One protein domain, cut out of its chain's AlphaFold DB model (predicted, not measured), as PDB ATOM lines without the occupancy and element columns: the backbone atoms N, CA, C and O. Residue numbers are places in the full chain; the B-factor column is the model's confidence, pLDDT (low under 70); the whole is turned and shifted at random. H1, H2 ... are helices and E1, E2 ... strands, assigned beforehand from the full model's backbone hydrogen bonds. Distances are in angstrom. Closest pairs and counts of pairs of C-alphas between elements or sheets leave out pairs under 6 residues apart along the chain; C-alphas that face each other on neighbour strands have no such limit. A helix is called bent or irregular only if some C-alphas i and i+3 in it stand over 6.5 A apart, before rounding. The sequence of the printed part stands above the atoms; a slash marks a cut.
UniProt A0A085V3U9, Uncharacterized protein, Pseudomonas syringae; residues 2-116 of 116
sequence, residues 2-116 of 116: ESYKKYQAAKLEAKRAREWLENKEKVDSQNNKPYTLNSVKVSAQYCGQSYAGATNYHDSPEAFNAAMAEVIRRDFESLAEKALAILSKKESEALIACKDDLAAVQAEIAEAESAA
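What this domain is: This is residues 2 to 116 of the 116 residues of an uncharacterized protein of Pseudomonas syringae (UniProt A0A085V3U9). Two long helices, H1 and H3, lie side by side and run opposite ways, with a long, thin strip of chain across one end of the pair and helix H4 leading away from the other end. The strip is the extended stretch of residues 26 to 44 and the small hairpin E1 and E2, and helix H2 leads back from the hairpin to H3, leaving the frame open; residues 103 to 116, mostly in H4, stick out. The printed part has 115 residues, with four named helices and two named strands in the order H1, E1, E2, H2, H3, H4; the two-strand sheet is antiparallel and the class is mostly helix. The whole is extended and flat, with a radius of gyration of the C-alphas of 22.3 A and spans of 69 by 58 by 22 A.

How they stand to each other: H1, residues 2 to 25, touches H3, residues 76 to 97, at a shallow tilt of 21 degrees, opposite ways; their closest C-alphas, of Tyr 7 and Ala 94, are 4.8 A apart. E1, residues 45 to 47, and E2, residues 57 to 59, form an antiparallel hairpin, with N 46 and O 58 within hydrogen-bond range at 2.9 A, as are N 58 and O 46 at 2.9 A. H2, residues 62 to 74, is close to H3 but not clearly touching, about perpendicular at 87 degrees; the closest C-alphas, of Ile 72 and Leu 79, are 7.4 A apart. H2 is apart from H1. H4, residues 99 to 114, meets H3 only through their link. H4 and H1 only just touch, only at their ends, with 3 pairs of C-alphas within 8 A, between residues 3 to 4 and 101 to 102; the closest, of Ser 3 and Asp 101, are 7.3 A apart. Their tilt is steep at 68 degrees, only just short of about perpendicular. In H2, H3 and H4 every O i to N i+4 pair is within hydrogen-bond range; in H1, 17 of 20 are.

Where its parts are: H1 begins at C-alpha 2, (220.538, 232.337, 349.000), and is 36.2 A long; it is neither bent nor irregular, but only just: C-alphas 21 and 24 are 6.0 A apart. E1 and E2 have three residues each, with C-alpha 45 at (239.232, 257.976, 345.367). H2 is 18.7 A long, H3 31.5 A and H4 22.5 A, ending at C-alpha 114, (212.427, 207.543, 356.342).

The domain as a whole: The two farthest C-alphas, of Tyr 51 and Ala 116, are 69.5 A apart. The printed part has no cut. The link from H1 to E1, 19 residues, is long; that from E1 to E2 is short, and the other three are tight. Mean pLDDT of the printed part is 94.2, and residue 116 alone is under 70.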
ATOM      1  N   GLU A   2     219.783 231.122 349.369       85.25
ATOM      2  CA  GLU A   2     220.538 232.337 349.000       85.25
ATOM      3  C   GLU A   2     221.875 232.429 349.758       85.25
ATOM      4  O   GLU A   2     222.896 232.784 349.167       85.25
ATOM      5  N   SER A   3     221.896 232.037 351.037       88.00
ATOM      6  CA  SER A   3     223.120 231.942 351.843       88.00
ATOM      7  C   SER A   3     224.103 230.940 351.228       88.00
ATOM      8  O   SER A   3     225.259 231.289 350.995       88.00
ATOM      9  N   TYR A   4     223.632 229.753 350.829       89.06
ATOM     10  CA  TYR A   4     224.464 228.740 350.170       89.06
ATOM     11  C   TYR A   4     225.125 229.254 348.883       89.06
ATOM     12  O   TYR A   4     226.311 229.016 348.651       89.06
ATOM     13  N   LYS A   5     224.397 230.028 348.065       91.38
ATOM     14  CA  LYS A   5     224.973 230.691 346.882       91.38
ATOM     15  C   LYS A   5     226.079 231.682 347.264       91.38
ATOM     16  O   LYS A   5     227.114 231.703 346.600       91.38
ATOM     17  N   LYS A   6     225.894 232.467 348.334       93.44
ATOM     18  CA  LYS A   6     226.916 233.399 348.853       93.44
ATOM     19  C   LYS A   6     228.163 232.656 349.338       93.44
ATOM     20  O   LYS A   6     229.270 233.071 349.010       93.44
ATOM     21  N   TYR A   7     227.999 231.532 350.037       94.50
ATOM     22  CA  TYR A   7     229.122 230.675 350.430       94.50
ATOM     23  C   TYR A   7     229.872 230.109 349.221       94.50
ATOM     24  O   TYR A   7     231.094 230.219 349.159       94.50
ATOM     25  N   GLN A   8     229.164 229.562 348.228       95.25
ATOM     26  CA  GLN A   8     229.803 229.030 347.020       95.25
ATOM     27  C   GLN A   8     230.585 230.105 346.255       95.25
ATOM     28  O   GLN A   8     231.695 229.844 345.791       95.25
ATOM     29  N   ALA A   9     230.046 231.326 346.170       96.56
ATOM     30  CA  ALA A   9     230.755 232.459 345.584       96.56
ATOM     31  C   ALA A   9     232.030 232.804 346.374       96.56
ATOM     32  O   ALA A   9     233.109 232.845 345.785       96.56
ATOM     33  N   ALA A  10     231.939 232.954 347.701       96.31
ATOM     34  CA  ALA A  10     233.088 233.276 348.551       96.31
ATOM     35  C   ALA A  10     234.186 232.198 348.488       96.31
ATOM     36  O   ALA A  10     235.371 232.511 348.370       96.31
ATOM     37  N   LYS A  11     233.795 230.918 348.484       97.12
ATOM     38  CA  LYS A  11     234.707 229.781 348.309       97.12
ATOM     39  C   LYS A  11     235.413 229.814 346.957       97.12
ATOM     40  O   LYS A  11     236.618 229.570 346.877       97.12
ATOM     41  N   LEU A  12     234.678 230.109 345.884       97.62
ATOM     42  CA  LEU A  12     235.240 230.206 344.540       97.62
ATOM     43  C   LEU A  12     236.230 231.372 344.424       97.62
ATOM     44  O   LEU A  12     237.287 231.207 343.821       97.62
ATOM     45  N   GLU A  13     235.918 232.527 345.010       97.31
ATOM     46  CA  GLU A  13     236.807 233.692 345.047       97.31
ATOM     47  C   GLU A  13     238.104 233.392 345.803       97.31
ATOM     48  O   GLU A  13     239.192 233.629 345.275       97.31
ATOM     49  N   ALA A  14     238.006 232.804 347.001       97.12
ATOM     50  CA  ALA A  14     239.173 232.427 347.792       97.12
ATOM     51  C   ALA A  14     240.033 231.379 347.069       97.12
ATOM     52  O   ALA A  14     241.257 231.505 347.025       97.12
ATOM     53  N   LYS A  15     239.401 230.381 346.439       97.50
ATOM     54  CA  LYS A  15     240.090 229.379 345.618       97.50
ATOM     55  C   LYS A  15     240.831 230.023 344.443       97.50
ATOM     56  O   LYS A  15     242.027 229.800 344.300       97.50
ATOM     57  N   ARG A  16     240.151 230.854 343.646       97.69
ATOM     58  CA  ARG A  16     240.752 231.540 342.489       97.69
ATOM     59  C   ARG A  16     241.941 232.409 342.893       97.69
ATOM     60  O   ARG A  16     242.935 232.434 342.176       97.69
ATOM     61  N   ALA A  17     241.852 233.104 344.027       97.38
ATOM     62  CA  ALA A  17     242.955 233.916 344.532       97.38
ATOM     63  C   ALA A  17     244.181 233.064 344.907       97.38
ATOM     64  O   ALA A  17     245.300 233.431 344.551       97.38
ATOM     65  N   ARG A  18     243.979 231.912 345.568       96.88
ATOM     66  CA  ARG A  18     245.062 230.965 345.899       96.88
ATOM     67  C   ARG A  18     245.708 230.386 344.641       96.88
ATOM     68  O   ARG A  18     246.911 230.534 344.463       96.88
ATOM     69  N   GLU A  19     244.903 229.838 343.732       96.75
ATOM     70  CA  GLU A  19     245.382 229.253 342.468       96.75
ATOM     71  C   GLU A  19     246.122 230.281 341.598       96.75
ATOM     72  O   GLU A  19     247.076 229.956 340.891       96.75
ATOM     73  N   TRP A  20     245.698 231.546 341.631       96.50
ATOM     74  CA  TRP A  20     246.407 232.605 340.924       96.50
ATOM     75  C   TRP A  20     247.764 232.926 341.564       96.50
ATOM     76  O   TRP A  20     248.723 233.157 340.828       96.50
ATOM     77  N   LEU A  21     247.882 232.912 342.895       95.88
ATOM     78  CA  LEU A  21     249.160 233.130 343.585       95.88
ATOM     79  C   LEU A  21     250.154 231.987 343.355       95.88
ATOM     80  O   LEU A  21     251.347 232.253 343.231       95.88
ATOM     81  N   GLU A  22     249.674 230.751 343.201       95.44
ATOM     82  CA  GLU A  22     250.487 229.586 342.811       95.44
ATOM     83  C   GLU A  22     251.150 229.760 341.434       95.44
ATOM     84  O   GLU A  22     252.121 229.077 341.116       95.44
ATOM     85  N   ASN A  23     250.706 230.720 340.609       94.94
ATOM     86  CA  ASN A  23     251.417 231.049 339.375       94.94
ATOM     87  C   ASN A  23     252.878 231.439 339.626       94.94
ATOM     88  O   ASN A  23     253.687 231.213 338.735       94.94
ATOM     89  N   LYS A  24     253.237 231.962 340.810       92.00
ATOM     90  CA  LYS A  24     254.635 232.277 341.158       92.00
ATOM     91  C   LYS A  24     255.566 231.057 341.107       92.00
ATOM     92  O   LYS A  24     256.773 231.218 340.976       92.00
ATOM     93  N   GLU A  25     255.006 229.853 341.200       93.31
ATOM     94  CA  GLU A  25     255.731 228.578 341.176       93.31
ATOM     95  C   GLU A  25     255.832 227.991 339.759       93.31
ATOM     96  O   GLU A  25     256.554 227.021 339.527       93.31
ATOM     97  N   LYS A  26     255.118 228.575 338.788       95.56
ATOM     98  CA  LYS A  26     255.107 228.109 337.402       95.56
ATOM     99  C   LYS A  26     256.310 228.636 336.627       95.56
ATOM    100  O   LYS A  26     256.816 229.733 336.870       95.56
ATOM    101  N   VAL A  27     256.716 227.850 335.634       96.00
ATOM    102  CA  VAL A  27     257.771 228.186 334.673       96.00
ATOM    103  C   VAL A  27     257.138 228.416 333.304       96.00
ATOM    104  O   VAL A  27     256.272 227.659 332.867       96.00
ATOM    105  N   ASP A  28     257.545 229.491 332.639       94.56
ATOM    106  CA  ASP A  28     257.095 229.849 331.299       94.56
ATOM    107  C   ASP A  28     257.699 228.912 330.254       94.56
ATOM    108  O   ASP A  28     258.907 228.691 330.215       94.56
ATOM    109  N   SER A  29     256.854 228.350 329.394       95.88
ATOM    110  CA  SER A  29     257.276 227.354 328.408       95.88
ATOM    111  C   SER A  29     258.041 227.944 327.224       95.88
ATOM    112  O   SER A  29     258.719 227.202 326.519       95.88
ATOM    113  N   GLN A  30     257.942 229.254 326.980       94.94
ATOM    114  CA  GLN A  30     258.583 229.912 325.844       94.94
ATOM    115  C   GLN A  30     260.019 230.317 326.173       94.94
ATOM    116  O   GLN A  30     260.894 230.241 325.313       94.94
ATOM    117  N   ASN A  31     260.267 230.761 327.407       94.88
ATOM    118  CA  ASN A  31     261.573 231.276 327.822       94.88
ATOM    119  C   ASN A  31     262.217 230.517 328.997       94.88
ATOM    120  O   ASN A  31     263.335 230.859 329.385       94.88
ATOM    121  N   ASN A  32     261.543 229.496 329.536       95.00
ATOM    122  CA  ASN A  32     261.982 228.668 330.661       95.00
ATOM    123  C   ASN A  32     262.341 229.471 331.927       95.00
ATOM    124  O   ASN A  32     263.231 229.086 332.687       95.00
ATOM    125  N   LYS A  33     261.674 230.611 332.155       95.12
ATOM    126  CA  LYS A  33     261.849 231.443 333.354       95.12
ATOM    127  C   LYS A  33     260.643 231.322 334.287       95.12
ATOM    128  O   LYS A  33     259.528 231.120 333.808       95.12
ATOM    129  N   PRO A  34     260.833 231.482 335.608       94.94
ATOM    130  CA  PRO A  34     259.719 231.592 336.539       94.94
ATOM    131  C   PRO A  34     258.789 232.745 336.163       94.94
ATOM    132  O   PRO A  34     259.235 233.784 335.663       94.94
ATOM    133  N   TYR A  35     257.500 232.576 336.435       95.12
ATOM    134  CA  TYR A  35     256.542 233.664 336.294       95.12
ATOM    135  C   TYR A  35     256.919 234.793 337.256       95.12
ATOM    136  O   TYR A  35     257.340 234.566 338.389       95.12
ATOM    137  N   THR A  36     256.749 236.033 336.805       92.88
ATOM    138  CA  THR A  36     257.045 237.224 337.607       92.88
ATOM    139  C   THR A  36     255.862 238.178 337.600       92.88
ATOM    140  O   THR A  36     255.073 238.228 336.652       92.88
ATOM    141  N   LEU A  37     255.720 238.943 338.681       93.56
ATOM    142  CA  LEU A  37     254.691 239.968 338.786       93.56
ATOM    143  C   LEU A  37     255.003 241.114 337.814       93.56
ATOM    144  O   LEU A  37     255.873 241.941 338.073       93.56
ATOM    145  N   ASN A  38     254.284 241.162 336.695       92.31
ATOM    146  CA  ASN A  38     254.544 242.132 335.631       92.31
ATOM    147  C   ASN A  38     253.885 243.501 335.896       92.31
ATOM    148  O   ASN A  38     254.534 244.546 335.871       92.31
ATOM    149  N   SER A  39     252.576 243.516 336.174       93.62
ATOM    150  CA  SER A  39     251.796 244.755 336.283       93.62
ATOM    151  C   SER A  39     251.068 244.858 337.618       93.62
ATOM    152  O   SER A  39     250.391 243.922 338.037       93.62
ATOM    153  N   VAL A  40     251.186 246.026 338.251       95.69
ATOM    154  CA  VAL A  40     250.406 246.442 339.418       95.69
ATOM    155  C   VAL A  40     249.801 247.796 339.082       95.69
ATOM    156  O   VAL A  40     250.515 248.702 338.651       95.69
ATOM    157  N   LYS A  41     248.484 247.921 339.249       94.62
ATOM    158  CA  LYS A  41     247.738 249.160 339.023       94.62
ATOM    159  C   LYS A  41     246.994 249.520 340.296       94.62
ATOM    160  O   LYS A  41     246.359 248.659 340.898       94.62
ATOM    161  N   VAL A  42     247.083 250.785 340.682       96.50
ATOM    162  CA  VAL A  42     246.420 251.339 341.862       96.50
ATOM    163  C   VAL A  42     245.561 252.507 341.414       96.50
ATOM    164  O   VAL A  42     246.005 253.331 340.618       96.50
ATOM    165  N   SER A  43     244.347 252.578 341.936       96.00
ATOM    166  CA  SER A  43     243.518 253.772 341.910       96.00
ATOM    167  C   SER A  43     242.838 253.898 343.264       96.00
ATOM    168  O   SER A  43     242.436 252.903 343.872       96.00
ATOM    169  N   ALA A  44     242.748 255.122 343.759       96.12
ATOM    170  CA  ALA A  44     242.040 255.443 344.981       96.12
ATOM    171  C   ALA A  44     241.211 256.700 344.744       96.12
ATOM    172  O   ALA A  44     241.529 257.516 343.882       96.12
ATOM    173  N   GLN A  45     240.134 256.846 345.502       96.81
ATOM    174  CA  GLN A  45     239.232 257.976 345.367       96.81
ATOM    175  C   GLN A  45     238.680 258.337 346.740       96.81
ATOM    176  O   GLN A  45     238.254 257.455 347.490       96.81
ATOM    177  N   TYR A  46     238.667 259.627 347.061       96.88
ATOM    178  CA  TYR A  46     237.882 260.126 348.184       96.88
ATOM    179  C   TYR A  46     236.460 260.446 347.729       96.88
ATOM    180  O   TYR A  46     236.260 261.034 346.668       96.88
ATOM    181  N   CYS A  47     235.483 260.086 348.560       96.12
ATOM    182  CA  CYS A  47     234.083 260.466 348.397       96.12
ATOM    183  C   CYS A  47     233.723 261.538 349.436       96.12
ATOM    184  O   CYS A  47     234.011 261.370 350.622       96.12
ATOM    185  N   GLY A  48     233.107 262.629 348.989       95.44
ATOM    186  CA  GLY A  48     232.643 263.737 349.814       95.44
ATOM    187  C   GLY A  48     232.579 265.060 349.049       95.44
ATOM    188  O   GLY A  48     233.398 265.333 348.171       95.44
ATOM    189  N   GLN A  49     231.622 265.907 349.430       96.62
ATOM    190  CA  GLN A  49     231.449 267.267 348.912       96.62
ATOM    191  C   GLN A  49     231.638 268.286 350.044       96.62
ATOM    192  O   GLN A  49     231.139 268.091 351.152       96.62
ATOM    193  N   SER A  50     232.351 269.379 349.776       94.38
ATOM    194  CA  SER A  50     232.611 270.430 350.772       94.38
ATOM    195  C   SER A  50     231.439 271.401 350.954       94.38
ATOM    196  O   SER A  50     231.317 272.028 352.002       94.38
ATOM    197  N   TYR A  51     230.570 271.519 349.951       93.75
ATOM    198  CA  TYR A  51     229.317 272.272 349.980       93.75
ATOM    199  C   TYR A  51     228.359 271.731 348.911       93.75
ATOM    200  O   TYR A  51     228.758 270.953 348.041       93.75
ATOM    201  N   ALA A  52     227.088 272.137 348.971       93.19
ATOM    202  CA  ALA A  52     226.080 271.716 348.003       93.19
ATOM    203  C   ALA A  52     226.466 272.152 346.579       93.19
ATOM    204  O   ALA A  52     226.587 273.344 346.302       93.19
ATOM    205  N   GLY A  53     226.651 271.177 345.686       93.62
ATOM    206  CA  GLY A  53     227.063 271.402 344.297       93.62
ATOM    207  C   GLY A  53     228.571 271.282 344.042       93.62
ATOM    208  O   GLY A  53     228.989 271.409 342.894       93.62
ATOM    209  N   ALA A  54     229.385 271.015 345.070       95.19
ATOM    210  CA  ALA A  54     230.805 270.716 344.892       95.19
ATOM    211  C   ALA A  54     231.034 269.302 344.321       95.19
ATOM    212  O   ALA A  54     230.176 268.422 344.411       95.19
ATOM    213  N   THR A  55     232.230 269.067 343.773       94.56
ATOM    214  CA  THR A  55     232.664 267.739 343.318       94.56
ATOM    215  C   THR A  55     232.618 266.735 344.467       94.56
ATOM    216  O   THR A  55     233.195 266.977 345.527       94.56
ATOM    217  N   ASN A  56     231.951 265.601 344.241       96.25
ATOM    218  CA  ASN A  56     231.776 264.556 345.250       96.25
ATOM    219  C   ASN A  56     232.885 263.490 345.235       96.25
ATOM    220  O   ASN A  56     233.023 262.745 346.197       96.25
ATOM    221  N   TYR A  57     233.650 263.379 344.151       96.69
ATOM    222  CA  TYR A  57     234.624 262.309 343.952       96.69
ATOM    223  C   TYR A  57     235.975 262.880 343.534       96.69
ATOM    224  O   TYR A  57     236.051 263.650 342.580       96.69
ATOM    225  N   HIS A  58     237.027 262.499 344.255       96.56
ATOM    226  CA  HIS A  58     238.364 263.067 344.097       96.56
ATOM    227  C   HIS A  58     239.368 261.941 343.887       96.56
ATOM    228  O   HIS A  58     239.735 261.249 344.841       96.56
ATOM    229  N   ASP A  59     239.767 261.734 342.634       97.44
ATOM    230  CA  ASP A  59     240.708 260.681 342.258       97.44
ATOM    231  C   ASP A  59     242.121 260.976 342.764       97.44
ATOM    232  O   ASP A  59     242.578 262.123 342.813       97.44
ATOM    233  N   SER A  60     242.838 259.918 343.132       97.31
ATOM    234  CA  SER A  60     244.239 260.018 343.509       97.31
ATOM    235  C   SER A  60     245.106 260.411 342.302       97.31
ATOM    236  O   SER A  60     244.929 259.859 341.211       97.31
ATOM    237  N   PRO A  61     246.090 261.315 342.476       97.69
ATOM    238  CA  PRO A  61     246.994 261.702 341.395       97.69
ATOM    239  C   PRO A  61     247.760 260.510 340.805       97.69
ATOM    240  O   PRO A  61     248.212 259.628 341.539       97.69
ATOM    241  N   GLU A  62     247.998 260.518 339.490       97.50
ATOM    242  CA  GLU A  62     248.701 259.425 338.795       97.50
ATOM    243  C   GLU A  62     250.088 259.136 339.382       97.50
ATOM    244  O   GLU A  62     250.445 257.976 339.586       97.50
ATOM    245  N   ALA A  63     250.847 260.181 339.729       97.62
ATOM    246  CA  ALA A  63     252.172 260.032 340.332       97.62
ATOM    247  C   ALA A  63     252.115 259.314 341.694       97.62
ATOM    248  O   ALA A  63     252.975 258.492 342.003       97.62
ATOM    249  N   PHE A  64     251.072 259.576 342.490       97.50
ATOM    250  CA  PHE A  64     250.854 258.873 343.752       97.50
ATOM    251  C   PHE A  64     250.493 257.404 343.511       97.50
ATOM    252  O   PHE A  64     251.040 256.521 344.167       97.50
ATOM    253  N   ASN A  65     249.630 257.123 342.531       98.06
ATOM    254  CA  ASN A  65     249.265 255.754 342.159       98.06
ATOM    255  C   ASN A  65     250.471 254.940 341.675       98.06
ATOM    256  O   ASN A  65     250.597 253.766 342.027       98.06
ATOM    257  N   ALA A  66     251.378 255.561 340.915       97.19
ATOM    258  CA  ALA A  66     252.628 254.941 340.487       97.19
ATOM    259  C   ALA A  66     253.531 254.598 341.685       97.19
ATOM    260  O   ALA A  66     253.953 253.448 341.814       97.19
ATOM    261  N   ALA A  67     253.745 255.546 342.605       97.75
ATOM    262  CA  ALA A  67     254.523 255.312 343.824       97.75
ATOM    263  C   ALA A  67     253.895 254.221 344.713       97.75
ATOM    264  O   ALA A  67     254.588 253.340 345.223       97.75
ATOM    265  N   MET A  68     252.567 254.212 344.849       98.12
ATOM    266  CA  MET A  68     251.849 253.156 345.566       98.12
ATOM    267  C   MET A  68     252.023 251.786 344.906       98.12
ATOM    268  O   MET A  68     252.212 250.792 345.604       98.12
ATOM    269  N   ALA A  69     251.997 251.709 343.574       97.69
ATOM    270  CA  ALA A  69     252.241 250.458 342.864       97.69
ATOM    271  C   ALA A  69     253.662 249.919 343.114       97.69
ATOM    272  O   ALA A  69     253.836 248.707 343.220       97.69
ATOM    273  N   GLU A  70     254.672 250.783 343.242       96.88
ATOM    274  CA  GLU A  70     256.035 250.380 343.625       96.88
ATOM    275  C   GLU A  70     256.094 249.802 345.042       96.88
ATOM    276  O   GLU A  70     256.668 248.729 345.239       96.88
ATOM    277  N   VAL A  71     255.441 250.456 346.007       97.50
ATOM    278  CA  VAL A  71     255.327 249.946 347.383       97.50
ATOM    279  C   VAL A  71     254.642 248.580 347.396       97.50
ATOM    280  O   VAL A  71     255.154 247.641 348.000       97.50
ATOM    281  N   ILE A  72     253.531 248.435 346.670       97.62
ATOM    282  CA  ILE A  72     252.811 247.160 346.576       97.62
ATOM    283  C   ILE A  72     253.683 246.074 345.953       97.62
ATOM    284  O   ILE A  72     253.640 244.949 346.429       97.62
ATOM    285  N   ARG A  73     254.479 246.374 344.917       96.44
ATOM    286  CA  ARG A  73     255.399 245.384 344.332       96.44
ATOM    287  C   ARG A  73     256.445 244.919 345.341       96.44
ATOM    288  O   ARG A  73     256.692 243.721 345.427       96.44
ATOM    289  N   ARG A  74     257.048 245.849 346.088       96.62
ATOM    290  CA  ARG A  74     258.062 245.534 347.106       96.62
ATOM    291  C   ARG A  74     257.489 244.646 348.208       96.62
ATOM    292  O   ARG A  74     258.120 243.671 348.597       96.62
ATOM    293  N   ASP A  75     256.286 244.974 348.669       97.31
ATOM    294  CA  ASP A  75     255.662 244.335 349.828       97.31
ATOM    295  C   ASP A  75     254.608 243.283 349.419       97.31
ATOM    296  O   ASP A  75     253.767 242.882 350.230       97.31
ATOM    297  N   PHE A  76     254.636 242.836 348.157       96.12
ATOM    298  CA  PHE A  76     253.551 242.072 347.537       96.12
ATOM    299  C   PHE A  76     253.229 240.781 348.282       96.12
ATOM    300  O   PHE A  76     252.059 240.482 348.486       96.12
ATOM    301  N   GLU A  77     254.244 240.032 348.710       94.00
ATOM    302  CA  GLU A  77     254.047 238.748 349.390       94.00
ATOM    303  C   GLU A  77     253.256 238.917 350.695       94.00
ATOM    304  O   GLU A  77     252.204 238.300 350.865       94.00
ATOM    305  N   SER A  78     253.667 239.852 351.555       96.88
ATOM    306  CA  SER A  78     252.946 240.143 352.803       96.88
ATOM    307  C   SER A  78     251.541 240.701 352.549       96.88
ATOM    308  O   SER A  78     250.592 240.388 353.273       96.88
ATOM    309  N   LEU A  79     251.374 241.539 351.520       97.31
ATOM    310  CA  LEU A  79     250.065 242.077 351.147       97.31
ATOM    311  C   LEU A  79     249.133 240.989 350.593       97.31
ATOM    312  O   LEU A  79     247.942 240.991 350.910       97.31
ATOM    313  N   ALA A  80     249.664 240.042 349.818       96.69
ATOM    314  CA  ALA A  80     248.923 238.914 349.268       96.69
ATOM    315  C   ALA A  80     248.434 237.967 350.373       96.69
ATOM    316  O   ALA A  80     247.268 237.571 350.358       96.69
ATOM    317  N   GLU A  81     249.266 237.667 351.373       96.69
ATOM    318  CA  GLU A  81     248.860 236.876 352.543       96.69
ATOM    319  C   GLU A  81     247.705 237.533 353.307       96.69
ATOM    320  O   GLU A  81     246.708 236.883 353.633       96.69
ATOM    321  N   LYS A  82     247.791 238.849 353.538       97.94
ATOM    322  CA  LYS A  82     246.713 239.613 354.185       97.94
ATOM    323  C   LYS A  82     245.433 239.600 353.351       97.94
ATOM    324  O   LYS A  82     244.345 239.435 353.903       97.94
ATOM    325  N   ALA A  83     245.547 239.742 352.030       97.50
ATOM    326  CA  ALA A  83     244.404 239.669 351.127       97.50
ATOM    327  C   ALA A  83     243.739 238.280 351.160       97.50
ATOM    328  O   ALA A  83     242.515 238.190 351.260       97.50
ATOM    329  N   LEU A  84     244.528 237.199 351.160       97.56
ATOM    330  CA  LEU A  84     244.018 235.834 351.313       97.56
ATOM    331  C   LEU A  84     243.319 235.627 352.658       97.56
ATOM    332  O   LEU A  84     242.249 235.023 352.693       97.56
ATOM    333  N   ALA A  85     243.873 236.151 353.752       97.19
ATOM    334  CA  ALA A  85     243.248 236.054 355.068       97.19
ATOM    335  C   ALA A  85     241.861 236.723 355.096       97.19
ATOM    336  O   ALA A  85     240.921 236.172 355.670       97.19
ATOM    337  N   ILE A  86     241.703 237.869 354.422       98.06
ATOM    338  CA  ILE A  86     240.402 238.541 354.272       98.06
ATOM    339  C   ILE A  86     239.414 237.655 353.500       98.06
ATOM    340  O   ILE A  86     238.261 237.526 353.915       98.06
ATOM    341  N   LEU A  87     239.845 237.029 352.401       97.81
ATOM    342  CA  LEU A  87     238.984 236.143 351.608       97.81
ATOM    343  C   LEU A  87     238.582 234.883 352.386       97.81
ATOM    344  O   LEU A  87     237.402 234.546 352.424       97.81
ATOM    345  N   SER A  88     239.522 234.234 353.075       96.00
ATOM    346  CA  SER A  88     239.237 233.068 353.922       96.00
ATOM    347  C   SER A  88     238.290 233.405 355.079       96.00
ATOM    348  O   SER A  88     237.426 232.599 355.431       96.00
ATOM    349  N   LYS A  89     238.406 234.608 355.657       97.00
ATOM    350  CA  LYS A  89     237.462 235.089 356.672       97.00
ATOM    351  C   LYS A  89     236.049 235.217 356.097       97.00
ATOM    352  O   LYS A  89     235.118 234.682 356.690       97.00
ATOM    353  N   LYS A  90     235.895 235.841 354.922       96.31
ATOM    354  CA  LYS A  90     234.596 235.952 354.234       96.31
ATOM    355  C   LYS A  90     233.998 234.586 353.891       96.31
ATOM    356  O   LYS A  90     232.800 234.390 354.068       96.31
ATOM    357  N   GLU A  91     234.819 233.643 353.425       96.38
ATOM    358  CA  GLU A  91     234.394 232.261 353.161       96.38
ATOM    359  C   GLU A  91     233.844 231.605 354.436       96.38
ATOM    360  O   GLU A  91     232.758 231.024 354.414       96.38
ATOM    361  N   SER A  92     234.555 231.758 355.556       95.00
ATOM    362  CA  SER A  92     234.160 231.194 356.853       95.00
ATOM    363  C   SER A  92     232.861 231.810 357.379       95.00
ATOM    364  O   SER A  92     231.960 231.086 357.799       95.00
ATOM    365  N   GLU A  93     232.731 233.136 357.320       95.38
ATOM    366  CA  GLU A  93     231.516 233.854 357.725       95.38
ATOM    367  C   GLU A  93     230.311 233.446 356.869       95.38
ATOM    368  O   GLU A  93     229.228 233.196 357.402       95.38
ATOM    369  N   ALA A  94     230.501 233.309 355.554       94.19
ATOM    370  CA  ALA A  94     229.447 232.856 354.658       94.19
ATOM    371  C   ALA A  94     229.039 231.404 354.946       94.19
ATOM    372  O   ALA A  94     227.847 231.105 354.948       94.19
ATOM    373  N   LEU A  95     229.992 230.512 355.235       93.12
ATOM    374  CA  LEU A  95     229.704 229.124 355.603       93.12
ATOM    375  C   LEU A  95     228.899 229.036 356.905       93.12
ATOM    376  O   LEU A  95     227.914 228.303 356.967       93.12
ATOM    377  N   ILE A  96     229.280 229.812 357.925       92.94
ATOM    378  CA  ILE A  96     228.549 229.884 359.197       92.94
ATOM    379  C   ILE A  96     227.113 230.367 358.960       92.94
ATOM    380  O   ILE A  96     226.176 229.768 359.481       92.94
ATOM    381  N   ALA A  97     226.924 231.388 358.123       91.44
ATOM    382  CA  ALA A  97     225.597 231.894 357.770       91.44
ATOM    383  C   ALA A  97     224.733 230.882 356.987       91.44
ATOM    384  O   ALA A  97     223.517 231.035 356.927       91.44
ATOM    385  N   CYS A  98     225.333 229.848 356.388       91.50
ATOM    386  CA  CYS A  98     224.604 228.778 355.697       91.50
ATOM    387  C   CYS A  98     224.133 227.660 356.624       91.50
ATOM    388  O   CYS A  98     223.441 226.757 356.158       91.50
ATOM    389  N   LYS A  99     224.539 227.667 357.897       90.94
ATOM    390  CA  LYS A  99     224.297 226.554 358.817       90.94
ATOM    391  C   LYS A  99     222.813 226.189 358.909       90.94
ATOM    392  O   LYS A  99     222.485 225.011 358.805       90.94
ATOM    393  N   ASP A 100     221.944 227.184 359.046       82.56
ATOM    394  CA  ASP A 100     220.506 226.960 359.230       82.56
ATOM    395  C   ASP A 100     219.837 226.476 357.932       82.56
ATOM    396  O   ASP A 100     219.068 225.517 357.955       82.56
ATOM    397  N   ASP A 101     220.209 227.053 356.781       84.12
ATOM    398  CA  ASP A 101     219.763 226.585 355.459       84.12
ATOM    399  C   ASP A 101     220.170 225.120 355.210       84.12
ATOM    400  O   ASP A 101     219.394 224.345 354.657       84.12
ATOM    401  N   LEU A 102     221.386 224.730 355.605       87.56
ATOM    402  CA  LEU A 102     221.870 223.357 355.443       87.56
ATOM    403  C   LEU A 102     221.179 222.386 356.403       87.56
ATOM    404  O   LEU A 102     220.883 221.263 356.004       87.56
ATOM    405  N   ALA A 103     220.899 222.810 357.637       87.62
ATOM    406  CA  ALA A 103     220.165 221.999 358.603       87.62
ATOM    407  C   ALA A 103     218.728 221.716 358.132       87.62
ATOM    408  O   ALA A 103     218.259 220.589 358.265       87.62
ATOM    409  N   ALA A 104     218.060 222.702 357.522       86.00
ATOM    410  CA  ALA A 104     216.736 222.516 356.928       86.00
ATOM    411  C   ALA A 104     216.759 221.476 355.794       86.00
ATOM    412  O   ALA A 104     215.973 220.533 355.806       86.00
ATOM    413  N   VAL A 105     217.722 221.580 354.871       87.56
ATOM    414  CA  VAL A 105     217.888 220.596 353.786       87.56
ATOM    415  C   VAL A 105     218.206 219.200 354.333       87.56
ATOM    416  O   VAL A 105     217.709 218.207 353.816       87.56
ATOM    417  N   GLN A 106     219.017 219.097 355.390       88.88
ATOM    418  CA  GLN A 106     219.297 217.811 356.037       88.88
ATOM    419  C   GLN A 106     218.048 217.184 356.665       88.88
ATOM    420  O   GLN A 106     217.892 215.968 356.587       88.88
ATOM    421  N   ALA A 107     217.163 217.989 357.257       89.75
ATOM    422  CA  ALA A 107     215.892 217.501 357.784       89.75
ATOM    423  C   ALA A 107     214.991 216.960 356.661       89.75
ATOM    424  O   ALA A 107     214.475 215.853 356.789       89.75
ATOM    425  N   GLU A 108     214.884 217.674 355.535       90.44
ATOM    426  CA  GLU A 108     214.133 217.211 354.355       90.44
ATOM    427  C   GLU A 108     214.687 215.887 353.793       90.44
ATOM    428  O   GLU A 108     213.920 214.996 353.425       90.44
ATOM    429  N   ILE A 109     216.017 215.725 353.751       90.69
ATOM    430  CA  ILE A 109     216.659 214.467 353.330       90.69
ATOM    431  C   ILE A 109     216.294 213.327 354.286       90.69
ATOM    432  O   ILE A 109     215.900 212.260 353.824       90.69
ATOM    433  N   ALA A 110     216.384 213.548 355.600       92.94
ATOM    434  CA  ALA A 110     216.066 212.525 356.594       92.94
ATOM    435  C   ALA A 110     214.589 212.092 356.535       92.94
ATOM    436  O   ALA A 110     214.284 210.905 356.663       92.94
ATOM    437  N   GLU A 111     213.671 213.032 356.296       90.75
ATOM    438  CA  GLU A 111     212.257 212.723 356.074       90.75
ATOM    439  C   GLU A 111     212.060 211.862 354.818       90.75
ATOM    440  O   GLU A 111     211.387 210.831 354.887       90.75
ATOM    441  N   ALA A 112     212.697 212.222 353.698       91.50
ATOM    442  CA  ALA A 112     212.630 211.454 352.456       91.50
ATOM    443  C   ALA A 112     213.227 210.041 352.591       91.50
ATOM    444  O   ALA A 112     212.658 209.091 352.060       91.50
ATOM    445  N   GLU A 113     214.334 209.889 353.323       88.69
ATOM    446  CA  GLU A 113     214.949 208.588 353.615       88.69
ATOM    447  C   GLU A 113     214.053 207.710 354.496       88.69
ATOM    448  O   GLU A 113     213.989 206.505 354.284       88.69
ATOM    449  N   SER A 114     213.337 208.294 355.462       86.88
ATOM    450  CA  SER A 114     212.427 207.543 356.342       86.88
ATOM    451  C   SER A 114     211.129 207.092 355.662       86.88
ATOM    452  O   SER A 114     210.455 206.187 356.155       86.88
ATOM    453  N   ALA A 115     210.766 207.739 354.551       80.25
ATOM    454  CA  ALA A 115     209.575 207.443 353.762       80.25
ATOM    455  C   ALA A 115     209.834 206.464 352.597       80.25
ATOM    456  O   ALA A 115     208.880 206.096 351.905       80.25
ATOM    457  N   ALA A 116     211.093 206.073 352.371       67.44
ATOM    458  CA  ALA A 116     211.536 205.123 351.346       67.44
ATOM    459  C   ALA A 116     211.728 203.710 351.921       67.44
ATOM    460  O   ALA A 116     211.429 202.745 351.180       67.44
TER     461      ALA A 116